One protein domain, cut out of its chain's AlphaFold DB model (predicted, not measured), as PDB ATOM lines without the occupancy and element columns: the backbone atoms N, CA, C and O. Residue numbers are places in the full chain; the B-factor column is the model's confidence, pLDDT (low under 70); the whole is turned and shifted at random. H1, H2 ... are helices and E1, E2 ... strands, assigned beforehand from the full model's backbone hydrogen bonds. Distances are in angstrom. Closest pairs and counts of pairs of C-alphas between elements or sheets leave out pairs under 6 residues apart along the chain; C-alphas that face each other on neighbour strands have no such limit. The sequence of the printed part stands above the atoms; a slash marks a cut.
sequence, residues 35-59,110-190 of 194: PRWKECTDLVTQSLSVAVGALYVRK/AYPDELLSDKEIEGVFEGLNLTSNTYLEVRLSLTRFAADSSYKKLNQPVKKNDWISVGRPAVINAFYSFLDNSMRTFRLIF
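AT A GLANCE: This is residues 35 to 59 and 110 to 190 of the 194 residues of the protein "Peptidase_M13_N domain-containing protein" of Photinus pyralis (UniProt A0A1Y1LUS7). Four helices, H2, H3, H4 and H6, cluster loosely in the middle; the long helix H5 and the slanting H1 lie to one side of them, and a two-stranded hairpin, E1 and E2, lies at the opposite side. H1 and H5 run the same way, and H5 touches no helix. The printed part has 106 residues, with six named helices and then two named strands in the order H1, H2, H3, H4, H5, H6, E1, E2; the sheet, E1 - E2, is antiparallel and the class is mostly helix. The whole is compact, with a radius of gyration of the C-alphas of 14.7 A, and spans 41 by 38 by 25 A.

HOW THE PARTS SIT: E1, residues 174 to 177, and E2, residues 182 to 186, form an antiparallel hairpin, with 162 degrees between their directions. N 175 and O 184 are 2.9 A apart and N 184 and O 175 are 2.8 A apart, both within hydrogen-bond range. H6, residues 163 to 166, is apart from E2. It is close to but not clearly touching H2, residues 49 to 59, where the closest C-alphas, of Val 50 and Ile 164, are 7.0 A apart. H2 is the hub, touching three helices. It touches H3, residues 113 to 116, with the closest C-alphas, of Ala 54 and Leu 115, 4.9 A apart. It only just touches H4, residues 118 to 124, with 3 pairs of C-alphas within 8 A, the closest those of Ala 51 and Ile 121 at 6.6 A; they stand at a shallow tilt of 18 degrees, opposite ways. H1, residues 36 to 47, only just touches H2, with 3 pairs within 8 A, and only at the corner, with its residues 44 to 45 alone; the closest C-alphas, of Thr 45 and Val 52, are 5.9 A apart. H5, residues 135 to 151, is close to but not clearly touching H1, with the closest C-alphas, of Ser 47 and Leu 142, 6.6 A apart, at a shallow tilt of 19 degrees, the same way. In H1, H2, H4 and H5 every O i to N i+4 pair is within hydrogen-bond range; H3 and H6 are too short for such a pair.

IN THESE COORDINATES: E2 is 12.9 A long and ends at C-alpha 186, (-37.200, -9.845, -154.648); E1 is 10.2 A. H5 is the longest helix, 24.5 A, from C-alpha 135 at (-9.376, -4.428, -144.948). H1, 16.6 A, begins at C-alpha 36, (-19.462, -2.791, -136.996). H2 is 15.3 A, H4 10.1 A, H3 5.7 A and H6 5.3 A.

THE WHOLE: The two C-alphas farthest apart, of Asn 133 and Asn 181, are 42.4 A apart. Residues 60 to 109 are not printed, and C-alphas 59 and 110 are 14.0 A apart across this cut. The link from H5 to H6 is long. Residues 150 to 157, of which 150 to 151 belong to H5, stand free, as do residues 35 to 40, of which 36 to 40 belong to H1. The mean pLDDT of the printed part is 87.5, and residues 187 to 190 are under 70.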
ATOM      1  N   PRO A  35     -23.555  -0.331-136.108       93.81
ATOM      2  CA  PRO A  35     -22.708  -1.356-135.516       93.81
ATOM      3  C   PRO A  35     -21.757  -1.984-136.539       93.81
ATOM      4  O   PRO A  35     -22.134  -2.216-137.689       93.81
ATOM      5  N   ARG A  36     -20.531  -2.304-136.108       90.69
ATOM      6  CA  ARG A  36     -19.462  -2.791-136.996       90.69
ATOM      7  C   ARG A  36     -19.877  -4.011-137.817       90.69
ATOM      8  O   ARG A  36     -19.595  -4.060-139.008       90.69
ATOM      9  N   TRP A  37     -20.580  -4.960-137.198       94.94
ATOM     10  CA  TRP A  37     -21.076  -6.151-137.888       94.94
ATOM     11  C   TRP A  37     -21.989  -5.784-139.063       94.94
ATOM     12  O   TRP A  37     -21.873  -6.385-140.123       94.94
ATOM     13  N   LYS A  38     -22.830  -4.751-138.909       92.94
ATOM     14  CA  LYS A  38     -23.749  -4.289-139.949       92.94
ATOM     15  C   LYS A  38     -22.994  -3.617-141.092       92.94
ATOM     16  O   LYS A  38     -23.281  -3.921-142.240       92.94
ATOM     17  N   GLU A  39     -21.980  -2.794-140.799       91.38
ATOM     18  CA  GLU A  39     -21.092  -2.241-141.841       91.38
ATOM     19  C   GLU A  39     -20.440  -3.360-142.671       91.38
ATOM     20  O   GLU A  39     -20.402  -3.288-143.900       91.38
ATOM     21  N   CYS A  40     -19.941  -4.402-142.000       91.56
ATOM     22  CA  CYS A  40     -19.331  -5.556-142.656       91.56
ATOM     23  C   CYS A  40     -20.350  -6.334-143.500       91.56
ATOM     24  O   CYS A  40     -20.072  -6.648-144.656       91.56
ATOM     25  N   THR A  41     -21.539  -6.611-142.961       92.62
ATOM     26  CA  THR A  41     -22.611  -7.299-143.692       92.62
ATOM     27  C   THR A  41     -23.060  -6.499-144.912       92.62
ATOM     28  O   THR A  41     -23.197  -7.077-145.990       92.62
ATOM     29  N   ASP A  42     -23.229  -5.183-144.786       90.12
ATOM     30  CA  ASP A  42     -23.627  -4.309-145.893       90.12
ATOM     31  C   ASP A  42     -22.562  -4.298-146.999       90.12
ATOM     32  O   ASP A  42     -22.896  -4.373-148.183       90.12
ATOM     33  N   LEU A  43     -21.275  -4.269-146.632       90.75
ATOM     34  CA  LEU A  43     -20.173  -4.322-147.594       90.75
ATOM     35  C   LEU A  43     -20.140  -5.639-148.370       90.75
ATOM     36  O   LEU A  43     -19.991  -5.624-149.595       90.75
ATOM     37  N   VAL A  44     -20.282  -6.769-147.674       91.25
ATOM     38  CA  VAL A  44     -20.282  -8.095-148.309       91.25
ATOM     39  C   VAL A  44     -21.531  -8.255-149.177       91.25
ATOM     40  O   VAL A  44     -21.429  -8.717-150.309       91.25
ATOM     41  N   THR A  45     -22.689  -7.774-148.718       89.94
ATOM     42  CA  THR A  45     -23.944  -7.789-149.490       89.94
ATOM     43  C   THR A  45     -23.839  -6.964-150.772       89.94
ATOM     44  O   THR A  45     -24.381  -7.358-151.801       89.94
ATOM     45  N   GLN A  46     -23.122  -5.835-150.749       88.44
ATOM     46  CA  GLN A  46     -22.913  -5.004-151.938       88.44
ATOM     47  C   GLN A  46     -21.864  -5.584-152.892       88.44
ATOM     48  O   GLN A  46     -22.066  -5.562-154.104       88.44
ATOM     49  N   SER A  47     -20.752  -6.093-152.356       90.31
ATOM     50  CA  SER A  47     -19.599  -6.516-153.164       90.31
ATOM     51  C   SER A  47     -19.732  -7.945-153.688       90.31
ATOM     52  O   SER A  47     -19.291  -8.238-154.792       90.31
ATOM     53  N   LEU A  48     -20.361  -8.830-152.911       91.44
ATOM     54  CA  LEU A  48     -20.511 -10.263-153.182       91.44
ATOM     55  C   LEU A  48     -21.996 -10.656-153.193       91.44
ATOM     56  O   LEU A  48     -22.401 -11.677-152.638       91.44
ATOM     57  N   SER A  49     -22.822  -9.815-153.821       90.50
ATOM     58  CA  SER A  49     -24.287  -9.931-153.781       90.50
ATOM     59  C   SER A  49     -24.830 -11.294-154.235       90.50
ATOM     60  O   SER A  49     -25.782 -11.784-153.634       90.50
ATOM     61  N   VAL A  50     -24.197 -11.932-155.226       91.62
ATOM     62  CA  VAL A  50     -24.570 -13.267-155.732       91.62
ATOM     63  C   VAL A  50     -24.342 -14.346-154.668       91.62
ATOM     64  O   VAL A  50     -25.255 -15.108-154.362       91.62
ATOM     65  N   ALA A  51     -23.168 -14.358-154.028       92.12
ATOM     66  CA  ALA A  51     -22.843 -15.322-152.974       92.12
ATOM     67  C   ALA A  51     -23.739 -15.146-151.738       92.12
ATOM     68  O   ALA A  51     -24.322 -16.108-151.237       92.12
ATOM     69  N   VAL A  52     -23.913 -13.903-151.269       92.44
ATOM     70  CA  VAL A  52     -24.825 -13.600-150.151       92.44
ATOM     71  C   VAL A  52     -26.262 -13.972-150.508       92.44
ATOM     72  O   VAL A  52     -26.986 -14.520-149.677       92.44
ATOM     73  N   GLY A  53     -26.669 -13.711-151.750       90.81
ATOM     74  CA  GLY A  53     -27.983 -14.064-152.258       90.81
ATOM     75  C   GLY A  53     -28.238 -15.568-152.227       90.81
ATOM     76  O   GLY A  53     -29.284 -15.986-151.736       90.81
ATOM     77  N   ALA A  54     -27.272 -16.376-152.665       92.19
ATOM     78  CA  ALA A  54     -27.354 -17.833-152.604       92.19
ATOM     79  C   ALA A  54     -27.488 -18.344-151.162       92.19
ATOM     80  O   ALA A  54     -28.393 -19.127-150.869       92.19
ATOM     81  N   LEU A  55     -26.660 -17.844-150.236       92.44
ATOM     82  CA  LEU A  55     -26.760 -18.186-148.811       92.44
ATOM     83  C   LEU A  55     -28.135 -17.824-148.234       92.44
ATOM     84  O   LEU A  55     -28.740 -18.615-147.505       92.44
ATOM     85  N   TYR A  56     -28.645 -16.639-148.575       90.25
ATOM     86  CA  TYR A  56     -29.945 -16.169-148.113       90.25
ATOM     87  C   TYR A  56     -31.095 -17.029-148.650       90.25
ATOM     88  O   TYR A  56     -31.972 -17.429-147.884       90.25
ATOM     89  N   VAL A  57     -31.082 -17.336-149.950       89.88
ATOM     90  CA  VAL A  57     -32.112 -18.154-150.598       89.88
ATOM     91  C   VAL A  57     -32.131 -19.555-149.998       89.88
ATOM     92  O   VAL A  57     -33.170 -19.990-149.512       89.88
ATOM     93  N   ARG A  58     -30.978 -20.227-149.941       89.50
ATOM     94  CA  ARG A  58     -30.878 -21.607-149.441       89.50
ATOM     95  C   ARG A  58     -31.331 -21.747-147.991       89.50
ATOM     96  O   ARG A  58     -31.932 -22.753-147.634       89.50
ATOM     97  N   LYS A  59     -31.033 -20.752-147.149       90.50
ATOM     98  CA  LYS A  59     -31.329 -20.826-145.713       90.50
ATOM     99  C   LYS A  59     -32.731 -20.359-145.362       90.50
ATOM    100  O   LYS A  59     -33.369 -20.946-144.496       90.50
ATOM    101  N   ALA A 110     -38.395 -13.537-157.331       86.88
ATOM    102  CA  ALA A 110     -37.656 -13.984-156.157       86.88
ATOM    103  C   ALA A 110     -36.137 -14.151-156.351       86.88
ATOM    104  O   ALA A 110     -35.376 -13.374-155.766       86.88
ATOM    105  N   TYR A 111     -35.691 -15.159-157.107       89.25
ATOM    106  CA  TYR A 111     -34.273 -15.451-157.343       89.25
ATOM    107  C   TYR A 111     -34.025 -16.286-158.621       89.25
ATOM    108  O   TYR A 111     -34.874 -17.118-158.971       89.25
ATOM    109  N   PRO A 112     -32.854 -16.110-159.273       90.69
ATOM    110  CA  PRO A 112     -32.394 -16.978-160.358       90.69
ATOM    111  C   PRO A 112     -32.063 -18.381-159.843       90.69
ATOM    112  O   PRO A 112     -31.458 -18.518-158.775       90.69
ATOM    113  N   ASP A 113     -32.430 -19.418-160.595       89.88
ATOM    114  CA  ASP A 113     -32.184 -20.816-160.205       89.88
ATOM    115  C   ASP A 113     -30.687 -21.153-160.172       89.88
ATOM    116  O   ASP A 113     -30.252 -22.009-159.405       89.88
ATOM    117  N   GLU A 114     -29.874 -20.394-160.903       90.69
ATOM    118  CA  GLU A 114     -28.418 -20.475-160.901       90.69
ATOM    119  C   GLU A 114     -27.811 -20.220-159.508       90.69
ATOM    120  O   GLU A 114     -26.745 -20.747-159.202       90.69
ATOM    121  N   LEU A 115     -28.504 -19.512-158.600       90.81
ATOM    122  CA  LEU A 115     -28.058 -19.355-157.202       90.81
ATOM    123  C   LEU A 115     -28.100 -20.663-156.392       90.81
ATOM    124  O   LEU A 115     -27.571 -20.738-155.276       90.81
ATOM    125  N   LEU A 116     -28.737 -21.708-156.916       90.25
ATOM    126  CA  LEU A 116     -28.737 -23.038-156.312       90.25
ATOM    127  C   LEU A 116     -27.518 -23.871-156.741       90.25
ATOM    128  O   LEU A 116     -27.247 -24.889-156.113       90.25
ATOM    129  N   SER A 117     -26.764 -23.424-157.750       93.44
ATOM    130  CA  SER A 117     -25.579 -24.107-158.275       93.44
ATOM    131  C   SER A 117     -24.297 -23.420-157.812       93.44
ATOM    132  O   SER A 117     -24.050 -22.262-158.143       93.44
ATOM    133  N   ASP A 118     -23.444 -24.140-157.082       92.88
ATOM    134  CA  ASP A 118     -22.143 -23.606-156.648       92.88
ATOM    135  C   ASP A 118     -21.239 -23.276-157.841       92.88
ATOM    136  O   ASP A 118     -20.602 -22.227-157.853       92.88
ATOM    137  N   LYS A 119     -21.282 -24.090-158.902       94.31
ATOM    138  CA  LYS A 119     -20.505 -23.873-160.131       94.31
ATOM    139  C   LYS A 119     -20.838 -22.544-160.818       94.31
ATOM    140  O   LYS A 119     -19.939 -21.848-161.281       94.31
ATOM    141  N   GLU A 120     -22.122 -22.194-160.899       92.19
ATOM    142  CA  GLU A 120     -22.549 -20.929-161.518       92.19
ATOM    143  C   GLU A 120     -22.104 -19.730-160.672       92.19
ATOM    144  O   GLU A 120     -21.638 -18.723-161.202       92.19
ATOM    145  N   ILE A 121     -22.184 -19.853-159.342       92.00
ATOM    146  CA  ILE A 121     -21.732 -18.814-158.412       92.00
ATOM    147  C   ILE A 121     -20.217 -18.620-158.511       92.00
ATOM    148  O   ILE A 121     -19.755 -17.484-158.595       92.00
ATOM    149  N   GLU A 122     -19.442 -19.704-158.519       92.38
ATOM    150  CA  GLU A 122     -17.985 -19.659-158.670       92.38
ATOM    151  C   GLU A 122     -17.576 -19.005-159.993       92.38
ATOM    152  O   GLU A 122     -16.690 -18.150-160.001       92.38
ATOM    153  N   GLY A 123     -18.281 -19.315-161.088       91.88
ATOM    154  CA  GLY A 123     -18.058 -18.692-162.393       91.88
ATOM    155  C   GLY A 123     -18.250 -17.170-162.388       91.88
ATOM    156  O   GLY A 123     -17.508 -16.452-163.056       91.88
ATOM    157  N   VAL A 124     -19.185 -16.637-161.589       90.62
ATOM    158  CA  VAL A 124     -19.366 -15.176-161.446       90.62
ATOM    159  C   VAL A 124     -18.145 -14.506-160.812       90.62
ATOM    160  O   VAL A 124     -17.851 -13.353-161.127       90.62
ATOM    161  N   PHE A 125     -17.439 -15.208-159.926       92.19
ATOM    162  CA  PHE A 125     -16.269 -14.693-159.214       92.19
ATOM    163  C   PHE A 125     -14.942 -15.168-159.818       92.19
ATOM    164  O   PHE A 125     -13.891 -15.016-159.194       92.19
ATOM    165  N   GLU A 126     -14.961 -15.706-161.039       92.81
ATOM    166  CA  GLU A 126     -13.758 -16.182-161.712       92.81
ATOM    167  C   GLU A 126     -12.716 -15.055-161.854       92.81
ATOM    168  O   GLU A 126     -12.976 -13.973-162.388       92.81
ATOM    169  N   GLY A 127     -11.506 -15.313-161.352       89.88
ATOM    170  CA  GLY A 127     -10.405 -14.348-161.340       89.88
ATOM    171  C   GLY A 127     -10.416 -13.361-160.166       89.88
ATOM    172  O   GLY A 127      -9.501 -12.541-160.070       89.88
ATOM    173  N   LEU A 128     -11.391 -13.428-159.251       92.62
ATOM    174  CA  LEU A 128     -11.331 -12.692-157.989       92.62
ATOM    175  C   LEU A 128     -10.341 -13.373-157.036       92.62
ATOM    176  O   LEU A 128     -10.533 -14.517-156.638       92.62
ATOM    177  N   ASN A 129      -9.307 -12.641-156.621       88.56
ATOM    178  CA  ASN A 129      -8.342 -13.117-155.637       88.56
ATOM    179  C   ASN A 129      -8.265 -12.160-154.438       88.56
ATOM    180  O   ASN A 129      -7.988 -10.968-154.595       88.56
ATOM    181  N   LEU A 130      -8.517 -12.689-153.241       89.06
ATOM    182  CA  LEU A 130      -8.507 -11.959-151.975       89.06
ATOM    183  C   LEU A 130      -7.386 -12.502-151.073       89.06
ATOM    184  O   LEU A 130      -7.648 -13.151-150.068       89.06
ATOM    185  N   THR A 131      -6.127 -12.262-151.446       82.44
ATOM    186  CA  THR A 131      -4.936 -12.724-150.699       82.44
ATOM    187  C   THR A 131      -4.459 -11.772-149.604       82.44
ATOM    188  O   THR A 131      -3.583 -12.135-148.824       82.44
ATOM    189  N   SER A 132      -4.986 -10.547-149.545       83.00
ATOM    190  CA  SER A 132      -4.553  -9.557-148.555       83.00
ATOM    191  C   SER A 132      -5.244  -9.738-147.204       83.00
ATOM    192  O   SER A 132      -6.445  -9.991-147.130       83.00
ATOM    193  N   ASN A 133      -4.487  -9.490-146.133       80.81
ATOM    194  CA  ASN A 133      -4.983  -9.450-144.760       80.81
ATOM    195  C   ASN A 133      -5.451  -8.052-144.315       80.81
ATOM    196  O   ASN A 133      -5.927  -7.901-143.189       80.81
ATOM    197  N   THR A 134      -5.322  -7.015-145.154       89.56
ATOM    198  CA  THR A 134      -5.765  -5.660-144.794       89.56
ATOM    199  C   THR A 134      -7.137  -5.338-145.384       89.56
ATOM    200  O   THR A 134      -7.441  -5.605-146.546       89.56
ATOM    201  N   TYR A 135      -7.991  -4.717-144.569       89.69
ATOM    202  CA  TYR A 135      -9.376  -4.428-144.948       89.69
ATOM    203  C   TYR A 135      -9.488  -3.479-146.154       89.69
ATOM    204  O   TYR A 135     -10.346  -3.667-147.018       89.69
ATOM    205  N   LEU A 136      -8.600  -2.480-146.239       91.44
ATOM    206  CA  LEU A 136      -8.571  -1.537-147.355       91.44
ATOM    207  C   LEU A 136      -8.166  -2.224-148.664       91.44
ATOM    208  O   LEU A 136      -8.824  -2.011-149.677       91.44
ATOM    209  N   GLU A 137      -7.125  -3.057-148.658       92.12
ATOM    210  CA  GLU A 137      -6.674  -3.743-149.873       92.12
ATOM    211  C   GLU A 137      -7.727  -4.726-150.379       92.12
ATOM    212  O   GLU A 137      -8.030  -4.717-151.569       92.12
ATOM    213  N   VAL A 138      -8.380  -5.486-149.490       92.56
ATOM    214  CA  VAL A 138      -9.523  -6.340-149.861       92.56
ATOM    215  C   VAL A 138     -10.624  -5.514-150.531       92.56
ATOM    216  O   VAL A 138     -11.143  -5.894-151.585       92.56
ATOM    217  N   ARG A 139     -10.961  -4.340-149.979       91.88
ATOM    218  CA  ARG A 139     -11.966  -3.450-150.575       91.88
ATOM    219  C   ARG A 139     -11.546  -2.921-151.947       91.88
ATOM    220  O   ARG A 139     -12.392  -2.823-152.844       91.88
ATOM    221  N   LEU A 140     -10.274  -2.565-152.114       92.31
ATOM    222  CA  LEU A 140      -9.723  -2.097-153.385       92.31
ATOM    223  C   LEU A 140      -9.722  -3.218-154.431       92.31
ATOM    224  O   LEU A 140     -10.166  -2.976-155.552       92.31
ATOM    225  N   SER A 141      -9.345  -4.443-154.059       93.88
ATOM    226  CA  SER A 141      -9.409  -5.624-154.930       93.88
ATOM    227  C   SER A 141     -10.835  -5.914-155.397       93.88
ATOM    228  O   SER A 141     -11.059  -6.093-156.590       93.88
ATOM    229  N   LEU A 142     -11.824  -5.854-154.496       93.69
ATOM    230  CA  LEU A 142     -13.243  -5.988-154.859       93.69
ATOM    231  C   LEU A 142     -13.707  -4.870-155.807       93.69
ATOM    232  O   LEU A 142     -14.452  -5.122-156.751       93.69
ATOM    233  N   THR A 143     -13.261  -3.631-155.574       92.69
ATOM    234  CA  THR A 143     -13.586  -2.488-156.449       92.69
ATOM    235  C   THR A 143     -13.001  -2.678-157.843       92.69
ATOM    236  O   THR A 143     -13.692  -2.455-158.835       92.69
ATOM    237  N   ARG A 144     -11.742  -3.119-157.918       93.88
ATOM    238  CA  ARG A 144     -11.049  -3.400-159.175       93.88
ATOM    239  C   ARG A 144     -11.723  -4.536-159.933       93.88
ATOM    240  O   ARG A 144     -12.036  -4.361-161.101       93.88
ATOM    241  N   PHE A 145     -12.034  -5.640-159.259       94.19
ATOM    242  CA  PHE A 145     -12.744  -6.767-159.861       94.19
ATOM    243  C   PHE A 145     -14.101  -6.358-160.451       94.19
ATOM    244  O   PHE A 145     -14.435  -6.757-161.568       94.19
ATOM    245  N   ALA A 146     -14.869  -5.532-159.733       92.56
ATOM    246  CA  ALA A 146     -16.142  -5.017-160.229       92.56
ATOM    247  C   ALA A 146     -15.952  -4.138-161.478       92.56
ATOM    248  O   ALA A 146     -16.671  -4.311-162.460       92.56
ATOM    249  N   ALA A 147     -14.963  -3.237-161.464       94.00
ATOM    250  CA  ALA A 147     -14.641  -2.388-162.609       94.00
ATOM    251  C   ALA A 147     -14.182  -3.210-163.825       94.00
ATOM    252  O   ALA A 147     -14.724  -3.039-164.915       94.00
ATOM    253  N   ASP A 148     -13.253  -4.147-163.633       94.12
ATOM    254  CA  ASP A 148     -12.730  -5.014-164.694       94.12
ATOM    255  C   ASP A 148     -13.846  -5.883-165.294       94.12
ATOM    256  O   ASP A 148     -13.962  -5.998-166.515       94.12
ATOM    257  N   SER A 149     -14.729  -6.433-164.456       91.06
ATOM    258  CA  SER A 149     -15.915  -7.176-164.899       91.06
ATOM    259  C   SER A 149     -16.877  -6.314-165.720       91.06
ATOM    260  O   SER A 149     -17.444  -6.798-166.700       91.06
ATOM    261  N   SER A 150     -17.053  -5.036-165.372       90.50
ATOM    262  CA  SER A 150     -17.837  -4.097-166.180       90.50
ATOM    263  C   SER A 150     -17.152  -3.772-167.509       90.50
ATOM    264  O   SER A 150     -17.815  -3.786-168.545       90.50
ATOM    265  N   TYR A 151     -15.836  -3.540-167.518       93.69
ATOM    266  CA  TYR A 151     -15.095  -3.230-168.745       93.69
ATOM    267  C   TYR A 151     -15.065  -4.398-169.734       93.69
ATOM    268  O   TYR A 151     -15.202  -4.177-170.936       93.69
ATOM    269  N   LYS A 152     -14.993  -5.647-169.251       91.44
ATOM    270  CA  LYS A 152     -15.092  -6.851-170.098       91.44
ATOM    271  C   LYS A 152     -16.396  -6.916-170.906       91.44
ATOM    272  O   LYS A 152     -16.421  -7.552-171.956       91.44
ATOM    273  N   LYS A 153     -17.465  -6.254-170.448       89.44
ATOM    274  CA  LYS A 153     -18.770  -6.239-171.128       89.44
ATOM    275  C   LYS A 153     -18.870  -5.199-172.252       89.44
ATOM    276  O   LYS A 153     -19.823  -5.268-173.016       89.44
ATOM    277  N   LEU A 154     -17.918  -4.267-172.388       91.12
ATOM    278  CA  LEU A 154     -18.035  -3.122-173.306       91.12
ATOM    279  C   LEU A 154     -18.202  -3.527-174.782       91.12
ATOM    280  O   LEU A 154     -18.997  -2.925-175.493       91.12
ATOM    281  N   ASN A 155     -17.483  -4.564-175.219       91.69
ATOM    282  CA  ASN A 155     -17.503  -5.056-176.603       91.69
ATOM    283  C   ASN A 155     -18.309  -6.356-176.761       91.69
ATOM    284  O   ASN A 155     -18.160  -7.057-177.759       91.69
ATOM    285  N   GLN A 156     -19.114  -6.715-175.760       90.19
ATOM    286  CA  GLN A 156     -19.917  -7.934-175.773       90.19
ATOM    287  C   GLN A 156     -21.386  -7.584-176.025       90.19
ATOM    288  O   GLN A 156     -21.857  -6.540-175.565       90.19
ATOM    289  N   PRO A 157     -22.145  -8.446-176.725       89.44
ATOM    290  CA  PRO A 157     -23.578  -8.250-176.846       89.44
ATOM    291  C   PRO A 157     -24.229  -8.299-175.461       89.44
ATOM    292  O   PRO A 157     -23.821  -9.063-174.581       89.44
ATOM    293  N   VAL A 158     -25.280  -7.500-175.270       85.50
ATOM    294  CA  VAL A 158     -26.067  -7.545-174.036       85.50
ATOM    295  C   VAL A 158     -26.689  -8.932-173.912       85.50
ATOM    296  O   VAL A 158     -27.529  -9.330-174.724       85.50
ATOM    297  N   LYS A 159     -26.277  -9.672-172.881       81.62
ATOM    298  CA  LYS A 159     -26.845 -10.976-172.556       81.62
ATOM    299  C   LYS A 159     -28.265 -10.757-172.027       81.62
ATOM    300  O   LYS A 159     -28.457 -10.324-170.891       81.62
ATOM    301  N   LYS A 160     -29.260 -10.989-172.887       74.88
ATOM    302  CA  LYS A 160     -30.676 -10.912-172.507       74.88
ATOM    303  C   LYS A 160     -30.936 -11.907-171.370       74.88
ATOM    304  O   LYS A 160     -30.422 -13.022-171.413       74.88
ATOM    305  N   ASN A 161     -31.715 -11.494-170.372       73.31
ATOM    306  CA  ASN A 161     -32.058 -12.289-169.187       73.31
ATOM    307  C   ASN A 161     -30.857 -12.726-168.322       73.31
ATOM    308  O   ASN A 161     -30.916 -13.777-167.689       73.31
ATOM    309  N   ASP A 162     -29.782 -11.931-168.255       81.19
ATOM    310  CA  ASP A 162     -28.680 -12.138-167.297       81.19
ATOM    311  C   ASP A 162     -29.127 -11.827-165.857       81.19
ATOM    312  O   ASP A 162     -28.737 -10.829-165.250       81.19
ATOM    313  N   TRP A 163     -30.014 -12.667-165.320       81.19
ATOM    314  CA  TRP A 163     -30.626 -12.456-164.016       81.19
ATOM    315  C   TRP A 163     -29.619 -12.668-162.891       81.19
ATOM    316  O   TRP A 163     -29.611 -11.888-161.947       81.19
ATOM    317  N   ILE A 164     -28.722 -13.652-162.983       82.25
ATOM    318  CA  ILE A 164     -27.742 -13.917-161.920       82.25
ATOM    319  C   ILE A 164     -26.880 -12.685-161.594       82.25
ATOM    320  O   ILE A 164     -26.609 -12.426-160.423       82.25
ATOM    321  N   SER A 165     -26.523 -11.860-162.587       76.44
ATOM    322  CA  SER A 165     -25.679 -10.677-162.358       76.44
ATOM    323  C   SER A 165     -26.412  -9.488-161.723       76.44
ATOM    324  O   SER A 165     -25.782  -8.602-161.139       76.44
ATOM    325  N   VAL A 166     -27.745  -9.468-161.802       74.31
ATOM    326  CA  VAL A 166     -28.605  -8.394-161.271       74.31
ATOM    327  C   VAL A 166     -29.525  -8.857-160.138       74.31
ATOM    328  O   VAL A 166     -30.183  -8.041-159.488       74.31
ATOM    329  N   GLY A 167     -29.582 -10.164-159.897       71.19
ATOM    330  CA  GLY A 167     -30.421 -10.825-158.917       71.19
ATOM    331  C   GLY A 167     -29.851 -10.633-157.524       71.19
ATOM    332  O   GLY A 167     -28.901 -11.302-157.131       71.19
ATOM    333  N   ARG A 168     -30.448  -9.719-156.757       79.44
ATOM    334  CA  ARG A 168     -30.068  -9.446-155.368       79.44
ATOM    335  C   ARG A 168     -31.196  -9.891-154.432       79.44
ATOM    336  O   ARG A 168     -31.912  -9.045-153.901       79.44
ATOM    337  N   PRO A 169     -31.387 -11.205-154.207       80.19
ATOM    338  CA  PRO A 169     -32.551 -11.722-153.479       80.19
ATOM    339  C   PRO A 169     -32.579 -11.333-151.992       80.19
ATOM    340  O   PRO A 169     -33.626 -11.430-151.355       80.19
ATOM    341  N   ALA A 170     -31.448 -10.870-151.448       79.75
ATOM    342  CA  ALA A 170     -31.322 -10.331-150.094       79.75
ATOM    343  C   ALA A 170     -31.690  -8.830-149.983       79.75
ATOM    344  O   ALA A 170     -31.434  -8.209-148.955       79.75
ATOM    345  N   VAL A 171     -32.269  -8.227-151.028       77.50
ATOM    346  CA  VAL A 171     -32.731  -6.828-151.035       77.50
ATOM    347  C   VAL A 171     -34.250  -6.761-150.849       77.50
ATOM    348  O   VAL A 171     -34.996  -7.543-151.436       77.50
ATOM    349  N   ILE A 172     -34.711  -5.790-150.053       80.00
ATOM    350  CA  ILE A 172     -36.135  -5.469-149.856       80.00
ATOM    351  C   ILE A 172     -36.577  -4.450-150.903       80.00
ATOM    352  O   ILE A 172     -36.657  -3.260-150.611       80.00
ATOM    353  N   ASN A 173     -36.777  -4.882-152.150       81.44
ATOM    354  CA  ASN A 173     -37.272  -3.984-153.194       81.44
ATOM    355  C   ASN A 173     -37.804  -4.732-154.431       81.44
ATOM    356  O   ASN A 173     -37.583  -5.935-154.590       81.44
ATOM    357  N   ALA A 174     -38.483  -3.996-155.306       86.19
ATOM    358  CA  ALA A 174     -38.869  -4.408-156.647       86.19
ATOM    359  C   ALA A 174     -38.442  -3.329-157.645       86.19
ATOM    360  O   ALA A 174     -38.408  -2.143-157.327       86.19
ATOM    361  N   PHE A 175     -38.101  -3.750-158.858       87.12
ATOM    362  CA  PHE A 175     -37.592  -2.863-159.895       87.12
ATOM    363  C   PHE A 175     -38.190  -3.220-161.250       87.12
ATOM    364  O   PHE A 175     -38.417  -4.389-161.548       87.12
ATOM    365  N   TYR A 176     -38.367  -2.214-162.098       90.19
ATOM    366  CA  TYR A 176     -38.594  -2.396-163.526       90.19
ATOM    367  C   TYR A 176     -37.385  -1.855-164.286       90.19
ATOM    368  O   TYR A 176     -36.878  -0.775-163.973       90.19
ATOM    369  N   SER A 177     -36.914  -2.605-165.276       89.50
ATOM    370  CA  SER A 177     -35.825  -2.188-166.151       89.50
ATOM    371  C   SER A 177     -36.360  -1.988-167.567       89.50
ATOM    372  O   SER A 177     -36.865  -2.904-168.211       89.50
ATOM    373  N   PHE A 178     -36.255  -0.752-168.059       89.19
ATOM    374  CA  PHE A 178     -36.775  -0.376-169.373       89.19
ATOM    375  C   PHE A 178     -35.918  -0.907-170.528       89.19
ATOM    376  O   PHE A 178     -36.448  -1.107-171.615       89.19
ATOM    377  N   LEU A 179     -34.618  -1.137-170.294       87.50
ATOM    378  CA  LEU A 179     -33.672  -1.591-171.319       87.50
ATOM    379  C   LEU A 179     -33.917  -3.042-171.744       87.50
ATOM    380  O   LEU A 179     -33.734  -3.378-172.909       87.50
ATOM    381  N   ASP A 180     -34.319  -3.897-170.805       87.88
ATOM    382  CA  ASP A 180     -34.591  -5.319-171.042       87.88
ATOM    383  C   ASP A 180     -36.082  -5.672-170.924       87.88
ATOM    384  O   ASP A 180     -36.433  -6.841-171.054       87.88
ATOM    385  N   ASN A 181     -36.953  -4.677-170.702       92.12
ATOM    386  CA  ASN A 181     -38.390  -4.857-170.468       92.12
ATOM    387  C   ASN A 181     -38.662  -5.949-169.414       92.12
ATOM    388  O   ASN A 181     -39.487  -6.842-169.618       92.12
ATOM    389  N   SER A 182     -37.925  -5.907-168.301       90.25
ATOM    390  CA  SER A 182     -38.042  -6.895-167.228       90.25
ATOM    391  C   SER A 182     -38.580  -6.287-165.939       90.25
ATOM    392  O   SER A 182     -38.217  -5.176-165.538       90.25
ATOM    393  N   MET A 183     -39.425  -7.053-165.254       88.69
ATOM    394  CA  MET A 183     -39.850  -6.771-163.887       88.69
ATOM    395  C   MET A 183     -39.096  -7.692-162.937       88.69
ATOM    396  O   MET A 183     -39.028  -8.893-163.163       88.69
ATOM    397  N   ARG A 184     -38.545  -7.141-161.859       88.81
ATOM    398  CA  ARG A 184     -37.712  -7.855-160.892       88.81
ATOM    399  C   ARG A 184     -38.317  -7.692-159.513       88.81
ATOM    400  O   ARG A 184     -38.311  -6.592-158.964       88.81
ATOM    401  N   THR A 185     -38.824  -8.775-158.949       83.25
ATOM    402  CA  THR A 185     -39.383  -8.795-157.597       83.25
ATOM    403  C   THR A 185     -38.494  -9.654-156.714       83.25
ATOM    404  O   THR A 185     -38.201 -10.804-157.033       83.25
ATOM    405  N   PHE A 186     -38.025  -9.102-155.596       78.44
ATOM    406  CA  PHE A 186     -37.200  -9.845-154.648       78.44
ATOM    407  C   PHE A 186     -38.016 -10.268-153.433       78.44
ATOM    408  O   PHE A 186     -39.005  -9.640-153.054       78.44
ATOM    409  N   ARG A 187     -37.591 -11.372-152.815       64.25
ATOM    410  CA  ARG A 187     -38.367 -12.076-151.793       64.25
ATOM    411  C   ARG A 187     -38.860 -11.196-150.651       64.25
ATOM    412  O   ARG A 187     -39.952 -11.423-150.149       64.25
ATOM    413  N   LEU A 188     -38.048 -10.253-150.181       54.34
ATOM    414  CA  LEU A 188     -38.352  -9.530-148.946       54.34
ATOM    415  C   LEU A 188     -39.615  -8.653-149.029       54.34
ATOM    416  O   LEU A 188     -40.081  -8.205-147.991       54.34
ATOM    417  N   ILE A 189     -40.217  -8.477-150.211       55.16
ATOM    418  CA  ILE A 189     -41.562  -7.895-150.360       55.16
ATOM    419  C   ILE A 189     -42.668  -8.880-149.949       55.16
ATOM    420  O   ILE A 189     -43.678  -8.477-149.385       55.16
ATOM    421  N   PHE A 190     -42.475 -10.178-150.188       55.38
ATOM    422  CA  PHE A 190     -43.459 -11.233-149.910       55.38
ATOM    423  C   PHE A 190     -43.358 -11.796-148.487       55.38
ATOM    424  O   PHE A 190     -44.119 -12.688-148.114       55.38
TER     425      PHE A 190